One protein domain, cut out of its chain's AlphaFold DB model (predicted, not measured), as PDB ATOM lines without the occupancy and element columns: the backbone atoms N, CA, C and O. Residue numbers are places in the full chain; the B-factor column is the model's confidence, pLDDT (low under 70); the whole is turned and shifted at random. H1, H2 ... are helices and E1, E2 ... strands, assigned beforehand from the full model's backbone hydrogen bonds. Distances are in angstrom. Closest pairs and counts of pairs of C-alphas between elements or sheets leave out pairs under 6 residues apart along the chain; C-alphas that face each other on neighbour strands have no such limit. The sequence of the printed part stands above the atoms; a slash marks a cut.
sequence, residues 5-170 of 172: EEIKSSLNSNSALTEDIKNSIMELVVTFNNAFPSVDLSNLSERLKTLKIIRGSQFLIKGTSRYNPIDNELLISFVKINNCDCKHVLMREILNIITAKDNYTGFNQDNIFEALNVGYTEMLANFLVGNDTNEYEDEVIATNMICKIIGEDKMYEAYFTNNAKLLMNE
ATOM      1  N   GLU A   5     -39.570  50.938  -9.954       95.94
ATOM      2  CA  GLU A   5     -40.215  50.944  -8.632       95.94
ATOM      3  C   GLU A   5     -40.804  49.569  -8.281       95.94
ATOM      4  O   GLU A   5     -40.698  49.120  -7.138       95.94
ATOM      5  N   GLU A   6     -41.355  48.847  -9.259       96.75
ATOM      6  CA  GLU A   6     -41.822  47.467  -9.081       96.75
ATOM      7  C   GLU A   6     -40.666  46.507  -8.773       96.75
ATOM      8  O   GLU A   6     -40.783  45.658  -7.880       96.75
ATOM      9  N   ILE A   7     -39.517  46.682  -9.439       97.81
ATOM     10  CA  ILE A   7     -38.291  45.934  -9.130       97.81
ATOM     11  C   ILE A   7     -37.846  46.202  -7.692       97.81
ATOM     12  O   ILE A   7     -37.614  45.263  -6.926       97.81
ATOM     13  N   LYS A   8     -37.781  47.477  -7.300       97.75
ATOM     14  CA  LYS A   8     -37.403  47.885  -5.945       97.75
ATOM     15  C   LYS A   8     -38.348  47.302  -4.895       97.75
ATOM     16  O   LYS A   8     -37.897  46.760  -3.889       97.75
ATOM     17  N   SER A   9     -39.658  47.350  -5.140       97.75
ATOM     18  CA  SER A   9     -40.655  46.731  -4.261       97.75
ATOM     19  C   SER A   9     -40.456  45.217  -4.150       97.75
ATOM     20  O   SER A   9     -40.561  44.659  -3.057       97.75
ATOM     21  N   SER A  10     -40.143  44.547  -5.261       97.94
ATOM     22  CA  SER A  10     -39.906  43.100  -5.291       97.94
ATOM     23  C   SER A  10     -38.675  42.715  -4.464       97.94
ATOM     24  O   SER A  10     -38.767  41.829  -3.613       97.94
ATOM     25  N   LEU A  11     -37.563  43.443  -4.612       97.12
ATOM     26  CA  LEU A  11     -36.364  43.279  -3.779       97.12
ATOM     27  C   LEU A  11     -36.648  43.517  -2.295       97.12
ATOM     28  O   LEU A  11     -36.228  42.733  -1.444       97.12
ATOM     29  N   ASN A  12     -37.393  44.575  -1.972       97.12
ATOM     30  CA  ASN A  12     -37.724  44.909  -0.589       97.12
ATOM     31  C   ASN A  12     -38.578  43.827   0.077       97.12
ATOM     32  O   ASN A  12     -38.386  43.557   1.262       97.12
ATOM     33  N   SER A  13     -39.453  43.168  -0.688       97.38
ATOM     34  CA  SER A  13     -40.267  42.050  -0.199       97.38
ATOM     35  C   SER A  13     -39.469  40.768   0.075       97.38
ATOM     36  O   SER A  13     -39.912  39.928   0.856       97.38
ATOM     37  N   ASN A  14     -38.279  40.621  -0.519       98.06
ATOM     38  CA  ASN A  14     -37.441  39.444  -0.334       98.06
ATOM     39  C   ASN A  14     -36.650  39.535   0.983       98.06
ATOM     40  O   ASN A  14     -35.715  40.328   1.125       98.06
ATOM     41  N   SER A  15     -37.011  38.700   1.958       96.75
ATOM     42  CA  SER A  15     -36.344  38.631   3.265       96.75
ATOM     43  C   SER A  15     -35.071  37.776   3.279       96.75
ATOM     44  O   SER A  15     -34.373  37.762   4.289       96.75
ATOM     45  N   ALA A  16     -34.775  37.035   2.206       96.75
ATOM     46  CA  ALA A  16     -33.575  36.202   2.096       96.75
ATOM     47  C   ALA A  16     -32.327  37.001   1.678       96.75
ATOM     48  O   ALA A  16     -31.210  36.507   1.825       96.75
ATOM     49  N   LEU A  17     -32.505  38.222   1.164       96.69
ATOM     50  CA  LEU A  17     -31.420  39.101   0.730       96.69
ATOM     51  C   LEU A  17     -31.147  40.187   1.774       96.69
ATOM     52  O   LEU A  17     -32.072  40.765   2.346       96.69
ATOM     53  N   THR A  18     -29.870  40.496   1.988       96.81
ATOM     54  CA  THR A  18     -29.452  41.638   2.809       96.81
ATOM     55  C   THR A  18     -29.636  42.951   2.048       96.81
ATOM     56  O   THR A  18     -29.720  42.963   0.820       96.81
ATOM     57  N   GLU A  19     -29.664  44.068   2.773       96.88
ATOM     58  CA  GLU A  19     -29.831  45.397   2.175       96.88
ATOM     59  C   GLU A  19     -28.706  45.744   1.186       96.88
ATOM     60  O   GLU A  19     -28.972  46.236   0.093       96.88
ATOM     61  N   ASP A  20     -27.457  45.395   1.507       96.06
ATOM     62  CA  ASP A  20     -26.306  45.633   0.626       96.06
ATOM     63  C   ASP A  20     -26.449  44.908  -0.721       96.06
ATOM     64  O   ASP A  20     -26.167  45.468  -1.784       96.06
ATOM     65  N   ILE A  21     -26.949  43.669  -0.689       95.88
ATOM     66  CA  ILE A  21     -27.198  42.880  -1.897       95.88
ATOM     67  C   ILE A  21     -28.358  43.477  -2.695       95.88
ATOM     68  O   ILE A  21     -28.250  43.597  -3.913       95.88
ATOM     69  N   LYS A  22     -29.441  43.903  -2.032       98.00
ATOM     70  CA  LYS A  22     -30.568  44.576  -2.701       98.00
ATOM     71  C   LYS A  22     -30.114  45.847  -3.414       98.00
ATOM     72  O   LYS A  22     -30.461  46.038  -4.577       98.00
ATOM     73  N   ASN A  23     -29.298  46.667  -2.755       97.81
ATOM     74  CA  ASN A  23     -28.750  47.892  -3.333       97.81
ATOM     75  C   ASN A  23     -27.851  47.601  -4.539       97.81
ATOM     76  O   ASN A  23     -28.003  48.240  -5.580       97.81
ATOM     77  N   SER A  24     -26.987  46.588  -4.433       97.69
ATOM     78  CA  SER A  24     -26.110  46.156  -5.529       97.69
ATOM     79  C   SER A  24     -26.911  45.670  -6.740       97.69
ATOM     80  O   SER A  24     -26.650  46.085  -7.866       97.69
ATOM     81  N   ILE A  25     -27.934  44.834  -6.520       98.38
ATOM     82  CA  ILE A  25     -28.826  44.385  -7.595       98.38
ATOM     83  C   ILE A  25     -29.535  45.586  -8.221       98.38
ATOM     84  O   ILE A  25     -29.574  45.693  -9.442       98.38
ATOM     85  N   MET A  26     -30.064  46.508  -7.414       98.31
ATOM     86  CA  MET A  26     -30.788  47.669  -7.930       98.31
ATOM     87  C   MET A  26     -29.901  48.569  -8.803       98.31
ATOM     88  O   MET A  26     -30.338  48.985  -9.874       98.31
ATOM     89  N   GLU A  27     -28.652  48.834  -8.403       98.38
ATOM     90  CA  GLU A  27     -27.687  49.598  -9.216       98.38
ATOM     91  C   GLU A  27     -27.465  48.944 -10.589       98.38
ATOM     92  O   GLU A  27     -27.474  49.608 -11.633       98.38
ATOM     93  N   LEU A  28     -27.310  47.621 -10.601       98.62
ATOM     94  CA  LEU A  28     -27.112  46.860 -11.827       98.62
ATOM     95  C   LEU A  28     -28.370  46.822 -12.693       98.62
ATOM     96  O   LEU A  28     -28.268  46.975 -13.907       98.62
ATOM     97  N   VAL A  29     -29.559  46.709 -12.100       98.56
ATOM     98  CA  VAL A  29     -30.818  46.776 -12.855       98.56
ATOM     99  C   VAL A  29     -31.015  48.152 -13.486       98.56
ATOM    100  O   VAL A  29     -31.436  48.231 -14.637       98.56
ATOM    101  N   VAL A  30     -30.666  49.238 -12.789       98.38
ATOM    102  CA  VAL A  30     -30.684  50.589 -13.375       98.38
ATOM    103  C   VAL A  30     -29.712  50.676 -14.554       98.38
ATOM    104  O   VAL A  30     -30.084  51.175 -15.615       98.38
ATOM    105  N   THR A  31     -28.496  50.145 -14.397       98.50
ATOM    106  CA  THR A  31     -27.488  50.092 -15.469       98.50
ATOM    107  C   THR A  31     -28.021  49.337 -16.689       98.50
ATOM    108  O   THR A  31     -27.981  49.856 -17.804       98.50
ATOM    109  N   PHE A  32     -28.600  48.154 -16.470       98.56
ATOM    110  CA  PHE A  32     -29.220  47.344 -17.515       98.56
ATOM    111  C   PHE A  32     -30.371  48.084 -18.211       98.56
ATOM    112  O   PHE A  32     -30.385  48.191 -19.433       98.56
ATOM    113  N   ASN A  33     -31.318  48.632 -17.447       97.88
ATOM    114  CA  ASN A  33     -32.514  49.281 -17.984       97.88
ATOM    115  C   ASN A  33     -32.181  50.543 -18.793       97.88
ATOM    116  O   ASN A  33     -32.871  50.857 -19.756       97.88
ATOM    117  N   ASN A  34     -31.117  51.261 -18.428       97.81
ATOM    118  CA  ASN A  34     -30.648  52.411 -19.200       97.81
ATOM    119  C   ASN A  34     -30.063  51.997 -20.559       97.81
ATOM    120  O   ASN A  34     -30.244  52.717 -21.538       97.81
ATOM    121  N   ALA A  35     -29.376  50.853 -20.623       97.81
ATOM    122  CA  ALA A  35     -28.817  50.323 -21.865       97.81
ATOM    123  C   ALA A  35     -29.878  49.645 -22.750       97.81
ATOM    124  O   ALA A  35     -29.832  49.764 -23.973       97.81
ATOM    125  N   PHE A  36     -30.848  48.963 -22.136       96.94
ATOM    126  CA  PHE A  36     -31.859  48.154 -22.818       96.94
ATOM    127  C   PHE A  36     -33.287  48.483 -22.339       96.94
ATOM    128  O   PHE A  36     -33.976  47.614 -21.799       96.94
ATOM    129  N   PRO A  37     -33.774  49.720 -22.554       96.06
ATOM    130  CA  PRO A  37     -35.043  50.194 -21.987       96.06
ATOM    131  C   PRO A  37     -36.287  49.483 -22.537       96.06
ATOM    132  O   PRO A  37     -37.371  49.615 -21.977       96.06
ATOM    133  N   SER A  38     -36.157  48.756 -23.650       94.81
ATOM    134  CA  SER A  38     -37.246  48.006 -24.281       94.81
ATOM    135  C   SER A  38     -37.409  46.578 -23.756       94.81
ATOM    136  O   SER A  38     -38.377  45.917 -24.132       94.81
ATOM    137  N   VAL A  39     -36.481  46.069 -22.937       96.81
ATOM    138  CA  VAL A  39     -36.553  44.693 -22.421       96.81
ATOM    139  C   VAL A  39     -37.588  44.598 -21.304       96.81
ATOM    140  O   VAL A  39     -37.612  45.416 -20.386       96.81
ATOM    141  N   ASP A  40     -38.437  43.568 -21.353       95.81
ATOM    142  CA  ASP A  40     -39.431  43.337 -20.308       95.81
ATOM    143  C   ASP A  40     -38.797  42.760 -19.032       95.81
ATOM    144  O   ASP A  40     -38.359  41.610 -18.988       95.81
ATOM    145  N   LEU A  41     -38.810  43.550 -17.957       97.12
ATOM    146  CA  LEU A  41     -38.304  43.160 -16.640       97.12
ATOM    147  C   LEU A  41     -39.335  42.447 -15.750       97.12
ATOM    148  O   LEU A  41     -39.049  42.179 -14.583       97.12
ATOM    149  N   SER A  42     -40.531  42.115 -16.248       96.62
ATOM    150  CA  SER A  42     -41.566  41.443 -15.448       96.62
ATOM    151  C   SER A  42     -41.092  40.103 -14.865       96.62
ATOM    152  O   SER A  42     -41.372  39.818 -13.701       96.62
ATOM    153  N   ASN A  43     -40.312  39.316 -15.616       95.88
ATOM    154  CA  ASN A  43     -39.747  38.055 -15.118       95.88
ATOM    155  C   ASN A  43     -38.723  38.280 -13.993       95.88
ATOM    156  O   ASN A  43     -38.772  37.616 -12.958       95.88
ATOM    157  N   LEU A  44     -37.841  39.271 -14.164       97.94
ATOM    158  CA  LEU A  44     -36.900  39.681 -13.124       97.94
ATOM    159  C   LEU A  44     -37.647  40.113 -11.857       97.94
ATOM    160  O   LEU A  44     -37.334  39.636 -10.771       97.94
ATOM    161  N   SER A  45     -38.664  40.968 -11.996       98.00
ATOM    162  CA  SER A  45     -39.475  41.439 -10.869       98.00
ATOM    163  C   SER A  45     -40.087  40.285 -10.085       98.00
ATOM    164  O   SER A  45     -40.036  40.292  -8.859       98.00
ATOM    165  N   GLU A  46     -40.642  39.282 -10.765       97.81
ATOM    166  CA  GLU A  46     -41.249  38.135 -10.089       97.81
ATOM    167  C   GLU A  46     -40.200  37.281  -9.371       97.81
ATOM    168  O   GLU A  46     -40.345  36.969  -8.188       97.81
ATOM    169  N   ARG A  47     -39.093  36.966 -10.050       98.00
ATOM    170  CA  ARG A  47     -38.029  36.115  -9.499       98.00
ATOM    171  C   ARG A  47     -37.304  36.767  -8.325       98.00
ATOM    172  O   ARG A  47     -36.956  36.076  -7.369       98.00
ATOM    173  N   LEU A  48     -37.127  38.087  -8.323       98.31
ATOM    174  CA  LEU A  48     -36.458  38.787  -7.222       98.31
ATOM    175  C   LEU A  48     -37.194  38.674  -5.885       98.31
ATOM    176  O   LEU A  48     -36.541  38.773  -4.851       98.31
ATOM    177  N   LYS A  49     -38.506  38.408  -5.876       97.94
ATOM    178  CA  LYS A  49     -39.288  38.232  -4.638       97.94
ATOM    179  C   LYS A  49     -38.835  37.022  -3.820       97.94
ATOM    180  O   LYS A  49     -38.933  37.039  -2.596       97.94
ATOM    181  N   THR A  50     -38.354  35.975  -4.491       98.00
ATOM    182  CA  THR A  50     -38.017  34.684  -3.865       98.00
ATOM    183  C   THR A  50     -36.593  34.210  -4.144       98.00
ATOM    184  O   THR A  50     -36.222  33.139  -3.666       98.00
ATOM    185  N   LEU A  51     -35.791  35.000  -4.871       98.44
ATOM    186  CA  LEU A  51     -34.396  34.688  -5.180       98.44
ATOM    187  C   LEU A  51     -33.615  34.389  -3.898       98.44
ATOM    188  O   LEU A  51     -33.625  35.185  -2.954       98.44
ATOM    189  N   LYS A  52     -32.884  33.277  -3.901       97.19
ATOM    190  CA  LYS A  52     -31.933  32.933  -2.839       97.19
ATOM    191  C   LYS A  52     -30.517  32.964  -3.379       97.19
ATOM    192  O   LYS A  52     -30.268  32.524  -4.495       97.19
ATOM    193  N   ILE A  53     -29.583  33.420  -2.553       95.44
ATOM    194  CA  ILE A  53     -28.153  33.280  -2.818       95.44
ATOM    195  C   ILE A  53     -27.622  32.194  -1.896       95.44
ATOM    196  O   ILE A  53     -27.727  32.306  -0.674       95.44
ATOM    197  N   ILE A  54     -27.069  31.137  -2.478       94.12
ATOM    198  CA  ILE A  54     -26.581  29.981  -1.731       94.12
ATOM    199  C   ILE A  54     -25.148  29.637  -2.117       94.12
ATOM    200  O   ILE A  54     -24.643  29.970  -3.190       94.12
ATOM    201  N   ARG A  55     -24.466  28.930  -1.217       91.50
ATOM    202  CA  ARG A  55     -23.123  28.423  -1.482       91.50
ATOM    203  C   ARG A  55     -23.184  27.289  -2.502       91.50
ATOM    204  O   ARG A  55     -23.721  26.222  -2.215       91.50
ATOM    205  N   GLY A  56     -22.556  27.496  -3.653       87.94
ATOM    206  CA  GLY A  56     -22.310  26.440  -4.623       87.94
ATOM    207  C   GLY A  56     -21.155  25.552  -4.172       87.94
ATOM    208  O   GLY A  56     -20.089  26.036  -3.782       87.94
ATOM    209  N   SER A  57     -21.363  24.237  -4.201       82.06
ATOM    210  CA  SER A  57     -20.265  23.286  -4.036       82.06
ATOM    211  C   SER A  57     -19.509  23.131  -5.359       82.06
ATOM    212  O   SER A  57     -20.083  23.309  -6.433       82.06
ATOM    213  N   GLN A  58     -18.240  22.726  -5.294       74.88
ATOM    214  CA  GLN A  58     -17.424  22.433  -6.484       74.88
ATOM    215  C   GLN A  58     -18.014  21.334  -7.389       74.88
ATOM    216  O   GLN A  58     -17.634  21.209  -8.546       74.88
ATOM    217  N   PHE A  59     -18.930  20.521  -6.852       77.81
ATOM    218  CA  PHE A  59     -19.633  19.483  -7.604       77.81
ATOM    219  C   PHE A  59     -20.869  20.027  -8.333       77.81
ATOM    220  O   PHE A  59     -21.338  19.403  -9.278       77.81
ATOM    221  N   LEU A  60     -21.398  21.172  -7.890       74.81
ATOM    222  CA  LEU A  60     -22.614  21.787  -8.426       74.81
ATOM    223  C   LEU A  60     -22.313  22.885  -9.445       74.81
ATOM    224  O   LEU A  60     -23.044  23.034 -10.424       74.81
ATOM    225  N   ILE A  61     -21.238  23.646  -9.223       84.81
ATOM    226  CA  ILE A  61     -20.823  24.724 -10.117       84.81
ATOM    227  C   ILE A  61     -19.345  24.587 -10.459       84.81
ATOM    228  O   ILE A  61     -18.479  24.525  -9.586       84.81
ATOM    229  N   LYS A  62     -19.068  24.530 -11.763       81.12
ATOM    230  CA  LYS A  62     -17.700  24.587 -12.275       81.12
ATOM    231  C   LYS A  62     -17.165  26.010 -12.236       81.12
ATOM    232  O   LYS A  62     -15.965  26.156 -12.046       81.12
ATOM    233  N   GLY A  63     -18.026  27.019 -12.394       87.25
ATOM    234  CA  GLY A  63     -17.627  28.421 -12.489       87.25
ATOM    235  C   GLY A  63     -17.637  29.206 -11.175       87.25
ATOM    236  O   GLY A  63     -17.821  28.645 -10.089       87.25
ATOM    237  N   THR A  64     -17.435  30.518 -11.283       92.25
ATOM    238  CA  THR A  64     -17.584  31.491 -10.181       92.25
ATOM    239  C   THR A  64     -19.010  31.545  -9.632       92.25
ATOM    240  O   THR A  64     -19.201  31.615  -8.413       92.25
ATOM    241  N   SER A  65     -20.009  31.427 -10.504       94.19
ATOM    242  CA  SER A  65     -21.423  31.363 -10.139       94.19
ATOM    243  C   SER A  65     -22.240  30.560 -11.148       94.19
ATOM    244  O   SER A  65     -21.739  30.157 -12.198       94.19
ATOM    245  N   ARG A  66     -23.499  30.291 -10.795       94.12
ATOM    246  CA  ARG A  66     -24.524  29.779 -11.706       94.12
ATOM    247  C   ARG A  66     -25.904  30.110 -11.160       94.12
ATOM    248  O   ARG A  66     -26.193  29.783 -10.010       94.12
ATOM    249  N   TYR A  67     -26.775  30.652 -11.994       96.69
ATOM    250  CA  TYR A  67     -28.198  30.717 -11.694       96.69
ATOM    251  C   TYR A  67     -28.924  29.408 -12.050       96.69
ATOM    252  O   TYR A  67     -28.730  28.833 -13.124       96.69
ATOM    253  N   ASN A  68     -29.773  28.934 -11.138       95.56
ATOM    254  CA  ASN A  68     -30.684  27.813 -11.340       95.56
ATOM    255  C   ASN A  68     -32.127  28.340 -11.499       95.56
ATOM    256  O   ASN A  68     -32.729  28.765 -10.507       95.56
ATOM    257  N   PRO A  69     -32.706  28.291 -12.714       95.81
ATOM    258  CA  PRO A  69     -34.039  28.827 -12.978       95.81
ATOM    259  C   PRO A  69     -35.182  28.000 -12.375       95.81
ATOM    260  O   PRO A  69     -36.253  28.575 -12.168       95.81
ATOM    261  N   ILE A  70     -34.959  26.712 -12.068       95.44
ATOM    262  CA  ILE A  70     -35.970  25.816 -11.478       95.44
ATOM    263  C   ILE A  70     -36.226  26.205 -10.022       95.44
ATOM    264  O   ILE A  70     -37.365  26.445  -9.631       95.44
ATOM    265  N   ASP A  71     -35.155  26.304  -9.236       96.44
ATOM    266  CA  ASP A  71     -35.249  26.566  -7.794       96.44
ATOM    267  C   ASP A  71     -35.198  28.066  -7.456       96.44
ATOM    268  O   ASP A  71     -35.423  28.460  -6.312       96.44
ATOM    269  N   ASN A  72     -34.932  28.913  -8.459       97.69
ATOM    270  CA  ASN A  72     -34.689  30.347  -8.313       97.69
ATOM    271  C   ASN A  72     -33.541  30.646  -7.330       97.69
ATOM    272  O   ASN A  72     -33.661  31.439  -6.390       97.69
ATOM    273  N   GLU A  73     -32.407  29.984  -7.561       97.25
ATOM    274  CA  GLU A  73     -31.229  30.051  -6.698       97.25
ATOM    275  C   GLU A  73     -30.007  30.526  -7.478       97.25
ATOM    276  O   GLU A  73     -29.669  29.991  -8.532       97.25
ATOM    277  N   LEU A  74     -29.310  31.518  -6.931       96.88
ATOM    278  CA  LEU A  74     -27.989  31.922  -7.375       96.88
ATOM    279  C   LEU A  74     -26.937  31.179  -6.546       96.88
ATOM    280  O   LEU A  74     -26.758  31.445  -5.355       96.88
ATOM    281  N   LEU A  75     -26.232  30.247  -7.181       95.69
ATOM    282  CA  LEU A  75     -25.142  29.500  -6.569       95.69
ATOM    283  C   LEU A  75     -23.826  30.261  -6.753       95.69
ATOM    284  O   LEU A  75     -23.456  30.585  -7.879       95.69
ATOM    285  N   ILE A  76     -23.092  30.493  -5.661       94.00
ATOM    286  CA  ILE A  76     -21.797  31.200  -5.677       94.00
ATOM    287  C   ILE A  76     -20.671  30.302  -5.164       94.00
ATOM    288  O   ILE A  76     -20.785  29.675  -4.105       94.00
ATOM    289  N   SER A  77     -19.549  30.272  -5.889       91.75
ATOM    290  CA  SER A  77     -18.332  29.576  -5.475       91.75
ATOM    291  C   SER A  77     -17.469  30.495  -4.620       91.75
ATOM    292  O   SER A  77     -16.697  31.301  -5.128       91.75
ATOM    293  N   PHE A  78     -17.529  30.326  -3.301       83.75
ATOM    294  CA  PHE A  78     -16.740  31.126  -2.348       83.75
ATOM    295  C   PHE A  78     -15.220  30.955  -2.501       83.75
ATOM    296  O   PHE A  78     -14.454  31.757  -1.981       83.75
ATOM    297  N   VAL A  79     -14.774  29.901  -3.193       84.50
ATOM    298  CA  VAL A  79     -13.351  29.687  -3.490       84.50
ATOM    299  C   VAL A  79     -12.916  30.540  -4.678       84.50
ATOM    300  O   VAL A  79     -11.843  31.131  -4.641       84.50
ATOM    301  N   LYS A  80     -13.745  30.613  -5.724       84.94
ATOM    302  CA  LYS A  80     -13.404  31.314  -6.968       84.94
ATOM    303  C   LYS A  80     -13.759  32.801  -6.936       84.94
ATOM    304  O   LYS A  80     -13.060  33.588  -7.562       84.94
ATOM    305  N   ILE A  81     -14.790  33.182  -6.179       85.25
ATOM    306  CA  ILE A  81     -15.319  34.555  -6.157       85.25
ATOM    307  C   ILE A  81     -14.309  35.593  -5.634       85.25
ATOM    308  O   ILE A  81     -14.381  36.764  -5.979       85.25
ATOM    309  N   ASN A  82     -13.332  35.180  -4.821       79.88
ATOM    310  CA  ASN A  82     -12.370  36.110  -4.217       79.88
ATOM    311  C   ASN A  82     -11.381  36.721  -5.225       79.88
ATOM    312  O   ASN A  82     -10.706  37.687  -4.887       79.88
ATOM    313  N   ASN A  83     -11.280  36.155  -6.430       78.38
ATOM    314  CA  ASN A  83     -10.332  36.578  -7.462       78.38
ATOM    315  C   ASN A  83     -11.037  37.110  -8.720       78.38
ATOM    316  O   ASN A  83     -10.439  37.094  -9.793       78.38
ATOM    317  N   CYS A  84     -12.302  37.520  -8.620       84.06
ATOM    318  CA  CYS A  84     -13.066  38.027  -9.757       84.06
ATOM    319  C   CYS A  84     -13.744  39.359  -9.444       84.06
ATOM    320  O   CYS A  84     -13.975  39.701  -8.282       84.06
ATOM    321  N   ASP A  85     -14.142  40.068 -10.496       90.00
ATOM    322  CA  ASP A  85     -15.032  41.212 -10.369       90.00
ATOM    323  C   ASP A  85     -16.459  40.743 -10.025       90.00
ATOM    324  O   ASP A  85     -17.229  40.284 -10.873       90.00
ATOM    325  N   CYS A  86     -16.828  40.868  -8.749       91.06
ATOM    326  CA  CYS A  86     -18.157  40.517  -8.255       91.06
ATOM    327  C   CYS A  86     -19.281  41.316  -8.932       91.06
ATOM    328  O   CYS A  86     -20.400  40.809  -9.025       91.06
ATOM    329  N   LYS A  87     -19.012  42.545  -9.399       94.12
ATOM    330  CA  LYS A  87     -20.000  43.371 -10.105       94.12
ATOM    331  C   LYS A  87     -20.322  42.753 -11.462       94.12
ATOM    332  O   LYS A  87     -21.496  42.610 -11.804       94.12
ATOM    333  N   HIS A  88     -19.289  42.324 -12.182       95.44
ATOM    334  CA  HIS A  88     -19.425  41.596 -13.439       95.44
ATOM    335  C   HIS A  88     -20.181  40.275 -13.261       95.44
ATOM    336  O   HIS A  88     -21.177  40.027 -13.943       95.44
ATOM    337  N   VAL A  89     -19.764  39.465 -12.282       95.06
ATOM    338  CA  VAL A  89     -20.423  38.191 -11.962       95.06
ATOM    339  C   VAL A  89     -21.902  38.405 -11.641       95.06
ATOM    340  O   VAL A  89     -22.754  37.700 -12.173       95.06
ATOM    341  N   LEU A  90     -22.242  39.399 -10.817       96.50
ATOM    342  CA  LEU A  90     -23.638  39.662 -10.477       96.50
ATOM    343  C   LEU A  90     -24.448  40.155 -11.685       96.50
ATOM    344  O   LEU A  90     -25.593  39.737 -11.843       96.50
ATOM    345  N   MET A  91     -23.873  40.988 -12.560       98.19
ATOM    346  CA  MET A  91     -24.546  41.437 -13.785       98.19
ATOM    347  C   MET A  91     -24.880  40.260 -14.711       98.19
ATOM    348  O   MET A  91     -26.014  40.146 -15.176       98.19
ATOM    349  N   ARG A  92     -23.933  39.341 -14.922       97.44
ATOM    350  CA  ARG A  92     -24.181  38.101 -15.671       97.44
ATOM    351  C   ARG A  92     -25.366  37.321 -15.116       97.44
ATOM    352  O   ARG A  92     -26.223  36.857 -15.863       97.44
ATOM    353  N   GLU A  93     -25.426  37.170 -13.801       97.69
ATOM    354  CA  GLU A  93     -26.494  36.391 -13.183       97.69
ATOM    355  C   GLU A  93     -27.836  37.129 -13.214       97.69
ATOM    356  O   GLU A  93     -28.875  36.494 -13.364       97.69
ATOM    357  N   ILE A  94     -27.836  38.464 -13.183       98.50
ATOM    358  CA  ILE A  94     -29.038  39.266 -13.445       98.50
ATOM    359  C   ILE A  94     -29.549  39.031 -14.873       98.50
ATOM    360  O   ILE A  94     -30.749  38.826 -15.043       98.50
ATOM    361  N   LEU A  95     -28.675  38.984 -15.885       98.62
ATOM    362  CA  LEU A  95     -29.062  38.656 -17.267       98.62
ATOM    363  C   LEU A  95     -29.686  37.254 -17.371       98.62
ATOM    364  O   LEU A  95     -30.726  37.078 -18.014       98.62
ATOM    365  N   ASN A  96     -29.108  36.275 -16.670       98.38
ATOM    366  CA  ASN A  96     -29.675  34.931 -16.556       98.38
ATOM    367  C   ASN A  96     -31.062  34.940 -15.899       98.38
ATOM    368  O   ASN A  96     -31.955  34.246 -16.375       98.38
ATOM    369  N   ILE A  97     -31.270  35.725 -14.838       98.44
ATOM    370  CA  ILE A  97     -32.574  35.842 -14.164       98.44
ATOM    371  C   ILE A  97     -33.600  36.533 -15.068       98.44
ATOM    372  O   ILE A  97     -34.734  36.066 -15.155       98.44
ATOM    373  N   ILE A  98     -33.219  37.617 -15.754       98.38
ATOM    374  CA  ILE A  98     -34.087  38.337 -16.701       98.38
ATOM    375  C   ILE A  98     -34.615  37.369 -17.756       98.38
ATOM    376  O   ILE A  98     -35.819  37.313 -18.005       98.38
ATOM    377  N   THR A  99     -33.724  36.561 -18.322       98.19
ATOM    378  CA  THR A  99     -34.041  35.633 -19.410       98.19
ATOM    379  C   THR A  99     -34.398  34.228 -18.929       98.19
ATOM    380  O   THR A  99     -34.417  33.293 -19.721       98.19
ATOM    381  N   ALA A 100     -34.679  34.025 -17.645       97.81
ATOM    382  CA  ALA A 100     -34.980  32.698 -17.126       97.81
ATOM    383  C   ALA A 100     -36.373  32.217 -17.545       97.81
ATOM    384  O   ALA A 100     -37.381  32.829 -17.185       97.81
ATOM    385  N   LYS A 101     -36.443  31.066 -18.212       94.81
ATOM    386  CA  LYS A 101     -37.687  30.454 -18.678       94.81
ATOM    387  C   LYS A 101     -37.666  28.959 -18.404       94.81
ATOM    388  O   LYS A 101     -36.736  28.269 -18.802       94.81
ATOM    389  N   ASP A 102     -38.690  28.476 -17.708       93.06
ATOM    390  CA  ASP A 102     -38.807  27.083 -17.274       93.06
ATOM    391  C   ASP A 102     -37.530  26.597 -16.554       93.06
ATOM    392  O   ASP A 102     -37.290  26.955 -15.401       93.06
ATOM    393  N   ASN A 103     -36.690  25.822 -17.243       93.06
ATOM    394  CA  ASN A 103     -35.443  25.246 -16.746       93.06
ATOM    395  C   ASN A 103     -34.170  25.766 -17.450       93.06
ATOM    396  O   ASN A 103     -33.101  25.192 -17.244       93.06
ATOM    397  N   TYR A 104     -34.253  26.835 -18.248       95.44
ATOM    398  CA  TYR A 104     -33.118  27.418 -18.975       95.44
ATOM    399  C   TYR A 104     -33.101  28.953 -18.911       95.44
ATOM    400  O   TYR A 104     -33.983  29.586 -18.324       95.44
ATOM    401  N   THR A 105     -32.063  29.558 -19.491       97.19
ATOM    402  CA  THR A 105     -31.907  31.012 -19.639       97.19
ATOM    403  C   THR A 105     -31.572  31.363 -21.087       97.19
ATOM    404  O   THR A 105     -31.097  30.508 -21.844       97.19
ATOM    405  N   GLY A 106     -31.854  32.605 -21.486       97.25
ATOM    406  CA  GLY A 106     -31.639  33.098 -22.845       97.25
ATOM    407  C   GLY A 106     -32.226  32.168 -23.910       97.25
ATOM    408  O   GLY A 106     -33.353  31.684 -23.792       97.25
ATOM    409  N   PHE A 107     -31.456  31.862 -24.945       95.75
ATOM    410  CA  PHE A 107     -31.872  30.937 -26.005       95.75
ATOM    411  C   PHE A 107     -31.409  29.487 -25.767       95.75
ATOM    412  O   PHE A 107     -31.470  28.670 -26.685       95.75
ATOM    413  N   ASN A 108     -30.958  29.127 -24.560       94.56
ATOM    414  CA  ASN A 108     -30.417  27.793 -24.272       94.56
ATOM    415  C   ASN A 108     -31.489  26.707 -24.038       94.56
ATOM    416  O   ASN A 108     -31.383  25.886 -23.124       94.56
ATOM    417  N   GLN A 109     -32.547  26.699 -24.847       91.06
ATOM    418  CA  GLN A 109     -33.559  25.652 -24.774       91.06
ATOM    419  C   GLN A 109     -32.922  24.286 -25.101       91.06
ATOM    420  O   GLN A 109     -32.127  24.168 -26.036       91.06
ATOM    421  N   ASP A 110     -33.254  23.260 -24.310       87.88
ATOM    422  CA  ASP A 110     -32.771  21.877 -24.466       87.88
ATOM    423  C   ASP A 110     -31.232  21.720 -24.440       87.88
ATOM    424  O   ASP A 110     -30.697  20.701 -24.876       87.88
ATOM    425  N   ASN A 111     -30.510  22.712 -23.896       87.50
ATOM    426  CA  ASN A 111     -29.042  22.786 -23.842       87.50
ATOM    427  C   ASN A 111     -28.332  22.766 -25.210       87.50
ATOM    428  O   ASN A 111     -27.141  22.469 -25.290       87.50
ATOM    429  N   ILE A 112     -29.038  23.084 -26.299       86.38
ATOM    430  CA  ILE A 112     -28.477  23.014 -27.660       86.38
ATOM    431  C   ILE A 112     -27.428  24.110 -27.898       86.38
ATOM    432  O   ILE A 112     -26.453  23.895 -28.615       86.38
ATOM    433  N   PHE A 113     -27.609  25.281 -27.283       91.75
ATOM    434  CA  PHE A 113     -26.789  26.472 -27.508       91.75
ATOM    435  C   PHE A 113     -26.027  26.905 -26.252       91.75
ATOM    436  O   PHE A 113     -25.784  28.094 -26.068       91.75
ATOM    437  N   GLU A 114     -25.644  25.966 -25.382       93.56
ATOM    438  CA  GLU A 114     -25.090  26.282 -24.059       93.56
ATOM    439  C   GLU A 114     -23.877  27.219 -24.146       93.56
ATOM    440  O   GLU A 114     -23.908  28.312 -23.585       93.56
ATOM    441  N   ALA A 115     -22.854  26.847 -24.923       93.38
ATOM    442  CA  ALA A 115     -21.641  27.653 -25.083       93.38
ATOM    443  C   ALA A 115     -21.925  29.034 -25.698       93.38
ATOM    444  O   ALA A 115     -21.389  30.042 -25.244       93.38
ATOM    445  N   LEU A 116     -22.815  29.093 -26.695       95.62
ATOM    446  CA  LEU A 116     -23.196  30.344 -27.349       95.62
ATOM    447  C   LEU A 116     -23.980  31.262 -26.396       95.62
ATOM    448  O   LEU A 116     -23.778  32.470 -26.382       95.62
ATOM    449  N   ASN A 117     -24.864  30.694 -25.575       97.00
ATOM    450  CA  ASN A 117     -25.657  31.435 -24.600       97.00
ATOM    451  C   ASN A 117     -24.782  31.983 -23.472       97.00
ATOM    452  O   ASN A 117     -24.953  33.131 -23.068       97.00
ATOM    453  N   VAL A 118     -23.832  31.177 -22.988       96.25
ATOM    454  CA  VAL A 118     -22.826  31.610 -22.013       96.25
ATOM    455  C   VAL A 118     -22.004  32.756 -22.593       96.25
ATOM    456  O   VAL A 118     -22.012  33.843 -22.022       96.25
ATOM    457  N   GLY A 119     -21.391  32.570 -23.764       96.56
ATOM    458  CA  GLY A 119     -20.573  33.608 -24.389       96.56
ATOM    459  C   GLY A 119     -21.353  34.889 -24.696       96.56
ATOM    460  O   GLY A 119     -20.838  35.984 -24.478       96.56
ATOM    461  N   TYR A 120     -22.618  34.791 -25.116       97.75
ATOM    462  CA  TYR A 120     -23.442  35.977 -25.372       97.75
ATOM    463  C   TYR A 120     -23.809  36.710 -24.077       97.75
ATOM    464  O   TYR A 120     -23.735  37.937 -24.016       97.75
ATOM    465  N   THR A 121     -24.135  35.967 -23.016       97.81
ATOM    466  CA  THR A 121     -24.392  36.546 -21.688       97.81
ATOM    467  C   THR A 121     -23.156  37.282 -21.164       97.81
ATOM    468  O   THR A 121     -23.272  38.389 -20.644       97.81
ATOM    469  N   GLU A 122     -21.970  36.703 -21.344       96.38
ATOM    470  CA  GLU A 122     -20.685  37.300 -20.959       96.38
ATOM    471  C   GLU A 122     -20.361  38.560 -21.762       96.38
ATOM    472  O   GLU A 122     -19.961  39.578 -21.193       96.38
ATOM    473  N   MET A 123     -20.601  38.542 -23.077       96.12
ATOM    474  CA  MET A 123     -20.465  39.733 -23.920       96.12
ATOM    475  C   MET A 123     -21.363  40.874 -23.426       96.12
ATOM    476  O   MET A 123     -20.899  42.012 -23.327       96.12
ATOM    477  N   LEU A 124     -22.619  40.580 -23.071       97.75
ATOM    478  CA  LEU A 124     -23.553  41.568 -22.524       97.75
ATOM    479  C   LEU A 124     -23.117  42.077 -21.143       97.75
ATOM    480  O   LEU A 124     -23.136  43.284 -20.905       97.75
ATOM    481  N   ALA A 125     -22.698  41.190 -20.238       97.44
ATOM    482  CA  ALA A 125     -22.211  41.587 -18.919       97.44
ATOM    483  C   ALA A 125     -20.978  42.496 -19.034       97.44
ATOM    484  O   ALA A 125     -20.917  43.547 -18.395       97.44
ATOM    485  N   ASN A 126     -20.036  42.147 -19.915       95.62
ATOM    486  CA  ASN A 126     -18.841  42.947 -20.164       95.62
ATOM    487  C   ASN A 126     -19.182  44.309 -20.784       95.62
ATOM    488  O   ASN A 126     -18.617  45.324 -20.388       95.62
ATOM    489  N   PHE A 127     -20.142  44.358 -21.710       96.12
ATOM    490  CA  PHE A 127     -20.633  45.618 -22.270       96.12
ATOM    491  C   PHE A 127     -21.236  46.541 -21.198       96.12
ATOM    492  O   PHE A 127     -21.041  47.754 -21.250       96.12
ATOM    493  N   LEU A 128     -21.954  45.980 -20.221       97.69
ATOM    494  CA  LEU A 128     -22.676  46.754 -19.211       97.69
ATOM    495  C   LEU A 128     -21.795  47.265 -18.069       97.69
ATOM    496  O   LEU A 128     -22.026  48.369 -17.577       97.69
ATOM    497  N   VAL A 129     -20.838  46.462 -17.599       96.69
ATOM    498  CA  VAL A 129     -20.062  46.795 -16.389       96.69
ATOM    499  C   VAL A 129     -18.553  46.595 -16.523       96.69
ATOM    500  O   VAL A 129     -17.835  46.911 -15.580       96.69
ATOM    501  N   GLY A 130     -18.067  46.146 -17.683       92.94
ATOM    502  CA  GLY A 130     -16.666  45.775 -17.884       92.94
ATOM    503  C   GLY A 130     -16.305  44.450 -17.211       92.94
ATOM    504  O   GLY A 130     -17.126  43.848 -16.516       92.94
ATOM    505  N   ASN A 131     -15.086  43.976 -17.459       85.88
ATOM    506  CA  ASN A 131     -14.492  42.828 -16.788       85.88
ATOM    507  C   ASN A 131     -12.967  42.860 -16.932       85.88
ATOM    508  O   ASN A 131     -12.458  43.008 -18.044       85.88
ATOM    509  N   ASP A 132     -12.249  42.638 -15.833       72.31
ATOM    510  CA  ASP A 132     -10.789  42.515 -15.845       72.31
ATOM    511  C   ASP A 132     -10.320  41.074 -16.127       72.31
ATOM    512  O   ASP A 132      -9.171  40.859 -16.513       72.31
ATOM    513  N   THR A 133     -11.190  40.069 -15.952       72.50
ATOM    514  CA  THR A 133     -10.849  38.644 -16.111       72.50
ATOM    515  C   THR A 133     -12.016  37.837 -16.669       72.50
ATOM    516  O   THR A 133     -13.044  37.695 -16.006       72.50
ATOM    517  N   ASN A 134     -11.856  37.227 -17.842       75.00
ATOM    518  CA  ASN A 134     -12.932  36.469 -18.473       75.00
ATOM    519  C   ASN A 134     -12.799  34.957 -18.221       75.00
ATOM    520  O   ASN A 134     -11.898  34.313 -18.751       75.00
ATOM    521  N   GLU A 135     -13.699  34.385 -17.414       84.81
ATOM    522  CA  GLU A 135     -13.755  32.933 -17.157       84.81
ATOM    523  C   GLU A 135     -14.153  32.128 -18.409       84.81
ATOM    524  O   GLU A 135     -13.815  30.950 -18.507       84.81
ATOM    525  N   TYR A 136     -14.822  32.772 -19.367       90.69
ATOM    526  CA  TYR A 136     -15.412  32.162 -20.558       90.69
ATOM    527  C   TYR A 136     -14.854  32.799 -21.838       90.69
ATOM    528  O   TYR A 136     -15.587  33.170 -22.759       90.69
ATOM    529  N   GLU A 137     -13.538  33.020 -21.868       91.44
ATOM    530  CA  GLU A 137     -12.854  33.688 -22.979       91.44
ATOM    531  C   GLU A 137     -13.100  32.979 -24.320       91.44
ATOM    532  O   GLU A 137     -13.464  33.634 -25.302       91.44
ATOM    533  N   ASP A 138     -12.986  31.650 -24.349       93.12
ATOM    534  CA  ASP A 138     -13.194  30.848 -25.557       93.12
ATOM    535  C   ASP A 138     -14.644  30.949 -26.060       93.12
ATOM    536  O   ASP A 138     -14.881  31.160 -27.256       93.12
ATOM    537  N   GLU A 139     -15.631  30.865 -25.160       95.31
ATOM    538  CA  GLU A 139     -17.046  31.029 -25.494       95.31
ATOM    539  C   GLU A 139     -17.342  32.436 -26.018       95.31
ATOM    540  O   GLU A 139     -18.102  32.580 -26.978       95.31
ATOM    541  N   VAL A 140     -16.728  33.475 -25.445       94.44
ATOM    542  CA  VAL A 140     -16.871  34.858 -25.922       94.44
ATOM    543  C   VAL A 140     -16.268  35.027 -27.316       94.44
ATOM    544  O   VAL A 140     -16.908  35.623 -28.186       94.44
ATOM    545  N   ILE A 141     -15.077  34.478 -27.574       93.31
ATOM    546  CA  ILE A 141     -14.436  34.546 -28.895       93.31
ATOM    547  C   ILE A 141     -15.299  33.842 -29.946       93.31
ATOM    548  O   ILE A 141     -15.588  34.425 -30.997       93.31
ATOM    549  N   ALA A 142     -15.745  32.618 -29.659       93.81
ATOM    550  CA  ALA A 142     -16.598  31.851 -30.562       93.81
ATOM    551  C   ALA A 142     -17.938  32.560 -30.806       93.81
ATOM    552  O   ALA A 142     -18.375  32.689 -31.952       93.81
ATOM    553  N   THR A 143     -18.555  33.086 -29.747       95.31
ATOM    554  CA  THR A 143     -19.818  33.821 -29.847       95.31
ATOM    555  C   THR A 143     -19.667  35.072 -30.696       95.31
ATOM    556  O   THR A 143     -20.491  35.298 -31.571       95.31
ATOM    557  N   ASN A 144     -18.594  35.847 -30.532       93.00
ATOM    558  CA  ASN A 144     -18.346  37.032 -31.350       93.00
ATOM    559  C   ASN A 144     -18.255  36.688 -32.851       93.00
ATOM    560  O   ASN A 144     -18.806  37.397 -33.693       93.00
ATOM    561  N   MET A 145     -17.613  35.568 -33.206       93.31
ATOM    562  CA  MET A 145     -17.588  35.100 -34.599       93.31
ATOM    563  C   MET A 145     -18.986  34.723 -35.100       93.31
ATOM    564  O   MET A 145     -19.362  35.116 -36.203       93.31
ATOM    565  N   ILE A 146     -19.766  34.007 -34.289       92.31
ATOM    566  CA  ILE A 146     -21.130  33.580 -34.637       92.31
ATOM    567  C   ILE A 146     -22.080  34.781 -34.748       92.31
ATOM    568  O   ILE A 146     -22.855  34.853 -35.700       92.31
ATOM    569  N   CYS A 147     -21.975  35.770 -33.857       92.00
ATOM    570  CA  CYS A 147     -22.742  37.017 -33.913       92.00
ATOM    571  C   CYS A 147     -22.543  37.750 -35.245       92.00
ATOM    572  O   CYS A 147     -23.499  38.294 -35.785       92.00
ATOM    573  N   LYS A 148     -21.330  37.726 -35.816       90.69
ATOM    574  CA  LYS A 148     -21.058  38.324 -37.136       90.69
ATOM    575  C   LYS A 148     -21.715  37.578 -38.298       90.69
ATOM    576  O   LYS A 148     -21.901  38.176 -39.352       90.69
ATOM    577  N   ILE A 149     -22.019  36.294 -38.123       90.50
ATOM    578  CA  ILE A 149     -22.691  35.466 -39.130       90.50
ATOM    579  C   ILE A 149     -24.208  35.646 -39.024       90.50
ATOM    580  O   ILE A 149     -24.862  35.895 -40.030       90.50
ATOM    581  N   ILE A 150     -24.753  35.542 -37.810       91.25
ATOM    582  CA  ILE A 150     -26.201  35.567 -37.558       91.25
ATOM    583  C   ILE A 150     -26.767  36.997 -37.588       91.25
ATOM    584  O   ILE A 150     -27.880  37.207 -38.065       91.25
ATOM    585  N   GLY A 151     -26.004  37.976 -37.099       93.00
ATOM    586  CA  GLY A 151     -26.458  39.346 -36.859       93.00
ATOM    587  C   GLY A 151     -26.725  39.613 -35.375       93.00
ATOM    588  O   GLY A 151     -27.334  38.803 -34.672       93.00
ATOM    589  N   GLU A 152     -26.249  40.760 -34.881       91.50
ATOM    590  CA  GLU A 152     -26.394  41.157 -33.472       91.50
ATOM    591  C   GLU A 152     -27.856  41.372 -33.062       91.50
ATOM    592  O   GLU A 152     -28.230  41.056 -31.935       91.50
ATOM    593  N   ASP A 153     -28.689  41.864 -33.980       93.94
ATOM    594  CA  ASP A 153     -30.125  42.084 -33.801       93.94
ATOM    595  C   ASP A 153     -30.877  40.773 -33.545       93.94
ATOM    596  O   ASP A 153     -31.645  40.674 -32.587       93.94
ATOM    597  N   LYS A 154     -30.595  39.736 -34.340       94.31
ATOM    598  CA  LYS A 154     -31.184  38.405 -34.158       94.31
ATOM    599  C   LYS A 154     -30.690  37.733 -32.884       94.31
ATOM    600  O   LYS A 154     -31.489  37.115 -32.185       94.31
ATOM    601  N   MET A 155     -29.401  37.862 -32.560       95.50
ATOM    602  CA  MET A 155     -28.846  37.351 -31.300       95.50
ATOM    603  C   MET A 155     -29.525  38.003 -30.093       95.50
ATOM    604  O   MET A 155     -29.947  37.309 -29.165       95.50
ATOM    605  N   TYR A 156     -29.689  39.327 -30.142       97.00
ATOM    606  CA  TYR A 156     -30.367  40.112 -29.117       97.00
ATOM    607  C   TYR A 156     -31.825  39.678 -28.951       97.00
ATOM    608  O   TYR A 156     -32.263  39.371 -27.839       97.00
ATOM    609  N   GLU A 157     -32.572  39.596 -30.055       96.69
ATOM    610  CA  GLU A 157     -33.973  39.182 -30.034       96.69
ATOM    611  C   GLU A 157     -34.117  37.748 -29.513       96.69
ATOM    612  O   GLU A 157     -34.916  37.503 -28.608       96.69
ATOM    613  N   ALA A 158     -33.313  36.805 -30.009       96.25
ATOM    614  CA  ALA A 158     -33.329  35.412 -29.565       96.25
ATOM    615  C   ALA A 158     -33.085  35.281 -28.060       96.25
ATOM    616  O   ALA A 158     -33.767  34.501 -27.390       96.25
ATOM    617  N   TYR A 159     -32.133  36.053 -27.531       97.81
ATOM    618  CA  TYR A 159     -31.750  36.009 -26.128       97.81
ATOM    619  C   TYR A 159     -32.861  36.534 -25.215       97.81
ATOM    620  O   TYR A 159     -33.304  35.818 -24.317       97.81
ATOM    621  N   PHE A 160     -33.371  37.741 -25.473       97.88
ATOM    622  CA  PHE A 160     -34.370  38.371 -24.602       97.88
ATOM    623  C   PHE A 160     -35.801  37.855 -24.807       97.88
ATOM    624  O   PHE A 160     -36.651  38.080 -23.947       97.88
ATOM    625  N   THR A 161     -36.080  37.134 -25.899       96.38
ATOM    626  CA  THR A 161     -37.388  36.486 -26.137       96.38
ATOM    627  C   THR A 161     -37.386  34.977 -25.882       96.38
ATOM    628  O   THR A 161     -38.417  34.319 -26.055       96.38
ATOM    629  N   ASN A 162     -36.249  34.411 -25.460       96.06
ATOM    630  CA  ASN A 162     -36.052  32.971 -25.286       96.06
ATOM    631  C   ASN A 162     -36.413  32.150 -26.539       96.06
ATOM    632  O   ASN A 162     -37.076  31.112 -26.443       96.06
ATOM    633  N   ASN A 163     -36.031  32.629 -27.726       93.62
ATOM    634  CA  ASN A 163     -36.434  32.037 -29.001       93.62
ATOM    635  C   ASN A 163     -35.228  31.590 -29.839       93.62
ATOM    636  O   ASN A 163     -34.796  32.270 -30.770       93.62
ATOM    637  N   ALA A 164     -34.731  30.386 -29.553       91.81
ATOM    638  CA  ALA A 164     -33.592  29.788 -30.251       91.81
ATOM    639  C   ALA A 164     -33.820  29.562 -31.760       91.81
ATOM    640  O   ALA A 164     -32.862  29.441 -32.524       91.81
ATOM    641  N   LYS A 165     -35.078  29.529 -32.227       90.44
ATOM    642  CA  LYS A 165     -35.395  29.331 -33.654       90.44
ATOM    643  C   LYS A 165     -34.894  30.478 -34.530       90.44
ATOM    644  O   LYS A 165     -34.604  30.248 -35.700       90.44
ATOM    645  N   LEU A 166     -34.758  31.680 -33.964       90.31
ATOM    646  CA  LEU A 166     -34.186  32.838 -34.657       90.31
ATOM    647  C   LEU A 166     -32.713  32.623 -35.033       90.31
ATOM    648  O   LEU A 166     -32.233  33.253 -35.968       90.31
ATOM    649  N   LEU A 167     -32.022  31.707 -34.346       88.25
ATOM    650  CA  LEU A 167     -30.635  31.346 -34.630       88.25
ATOM    651  C   LEU A 167     -30.539  30.190 -35.631       88.25
ATOM    652  O   LEU A 167     -29.657  30.171 -36.480       88.25
ATOM    653  N   MET A 168     -31.460  29.222 -35.557       76.38
ATOM    654  CA  MET A 168     -31.421  28.018 -36.400       76.38
ATOM    655  C   MET A 168     -31.660  28.304 -37.887       76.38
ATOM    656  O   MET A 168     -31.094  27.614 -38.728       76.38
ATOM    657  N   ASN A 169     -32.466  29.313 -38.220       66.94
ATOM    658  CA  ASN A 169     -32.810  29.628 -39.613       66.94
ATOM    659  C   ASN A 169     -31.642  30.206 -40.435       66.94
ATOM    660  O   ASN A 169     -31.782  30.357 -41.641       66.94
ATOM    661  N   GLU A 170     -30.517  30.534 -39.796       61.12
ATOM    662  CA  GLU A 170     -29.365  31.197 -40.427       61.12
ATOM    663  C   GLU A 170     -28.120  30.300 -40.500       61.12
ATOM    664  O   GLU A 170     -27.115  30.675 -41.101       61.12
TER     665      GLU A 170
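AT A GLANCE: This is residues 5 to 170 of the 172 residues of the protein "RNA polymerase beta'' subunit" of Acholeplasma sp. CAG:878 (UniProt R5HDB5). Helix H4 makes the core, with a small three-stranded sheet over one side of it and H2, H3 and H5 packed on it, mostly crossed. H1 folds back along H2 and also packs on H3 toward one end of the longest axis, while H6 crosses H5 and, with the pair H7 and H8, makes the other end. The printed part has 166 residues, with eight named helices and three named strands in the order H1 H2 H3 E1 E2 E3 H4 H5 H6 H7 H8; the sheet is mixed, in the order E1 E3 E2, and the class is mostly helix. The whole is compact, with a radius of gyration of the C-alphas of 15.2 A and spans of 45 by 34 by 28 A.

HOW THE PARTS SIT: H1, residues 5 to 13, and H2, residues 19 to 35, form a helical hairpin at a shallow tilt of 22 degrees; the closest C-alphas are Leu 11 and Lys 22, 6.0 A. H3, residues 42 to 48, touches H1, with C-alphas Ile 7 and Ser 45 closest at 5.0 A. E1, residues 52 to 55, is parallel to its neighbour E3, residues 73 to 76, with N 54 and O 74 2.9 A apart. E2, residues 65 to 68, makes an antiparallel hairpin with E3, with N 68 and O 73 2.8 A apart. H4, residues 86 to 98, is on one face of this sheet, making two layers, a helix over strands; it runs along E2 at a height of 9.1 A over the sheet. H4 touches H2 with residues 90 to 94 alone, closest C-alphas Met 91 and Leu 28 at 6.3 A. With residues 94 to 98 alone it touches H3, closest C-alphas Ile 98 and Leu 44 at 4.7 A. H5, residues 114 to 129, touches H4 at a steep tilt of 58 degrees, closest C-alphas Ala 125 and Arg 92 at 5.2 A. H6, residues 137 to 150, touches H5 about perpendicular, at 83 degrees, closest C-alphas Val 140 and Gly 119 at 4.2 A. H7, residues 152 to 160, touches H8, residues 165 to 168, closest C-alphas Ala 158 and Leu 166 at 5.8 A. H7 is close to H5 but not clearly touching. In H1 to H7 every O i to N i+4 pair is within hydrogen-bond range; H8 is too short for one.

IN THESE COORDINATES: H1 begins at C-alpha 5, (-40.215, 50.944, -8.632). H2 is 24.6 A long, H4 18.2 A, H5 22.5 A and H6 19.9 A. H8 ends at C-alpha 168, (-31.421, 28.018, -36.400).

THE WHOLE: The C-alphas of Glu 19 and Glu 170 are the two farthest apart, 44.9 A. The printed part has no cut. The link from H4 to H5, residues 99 to 113, is long. Mean pLDDT of the printed part is 93.3; residues 169 to 170 are under 70.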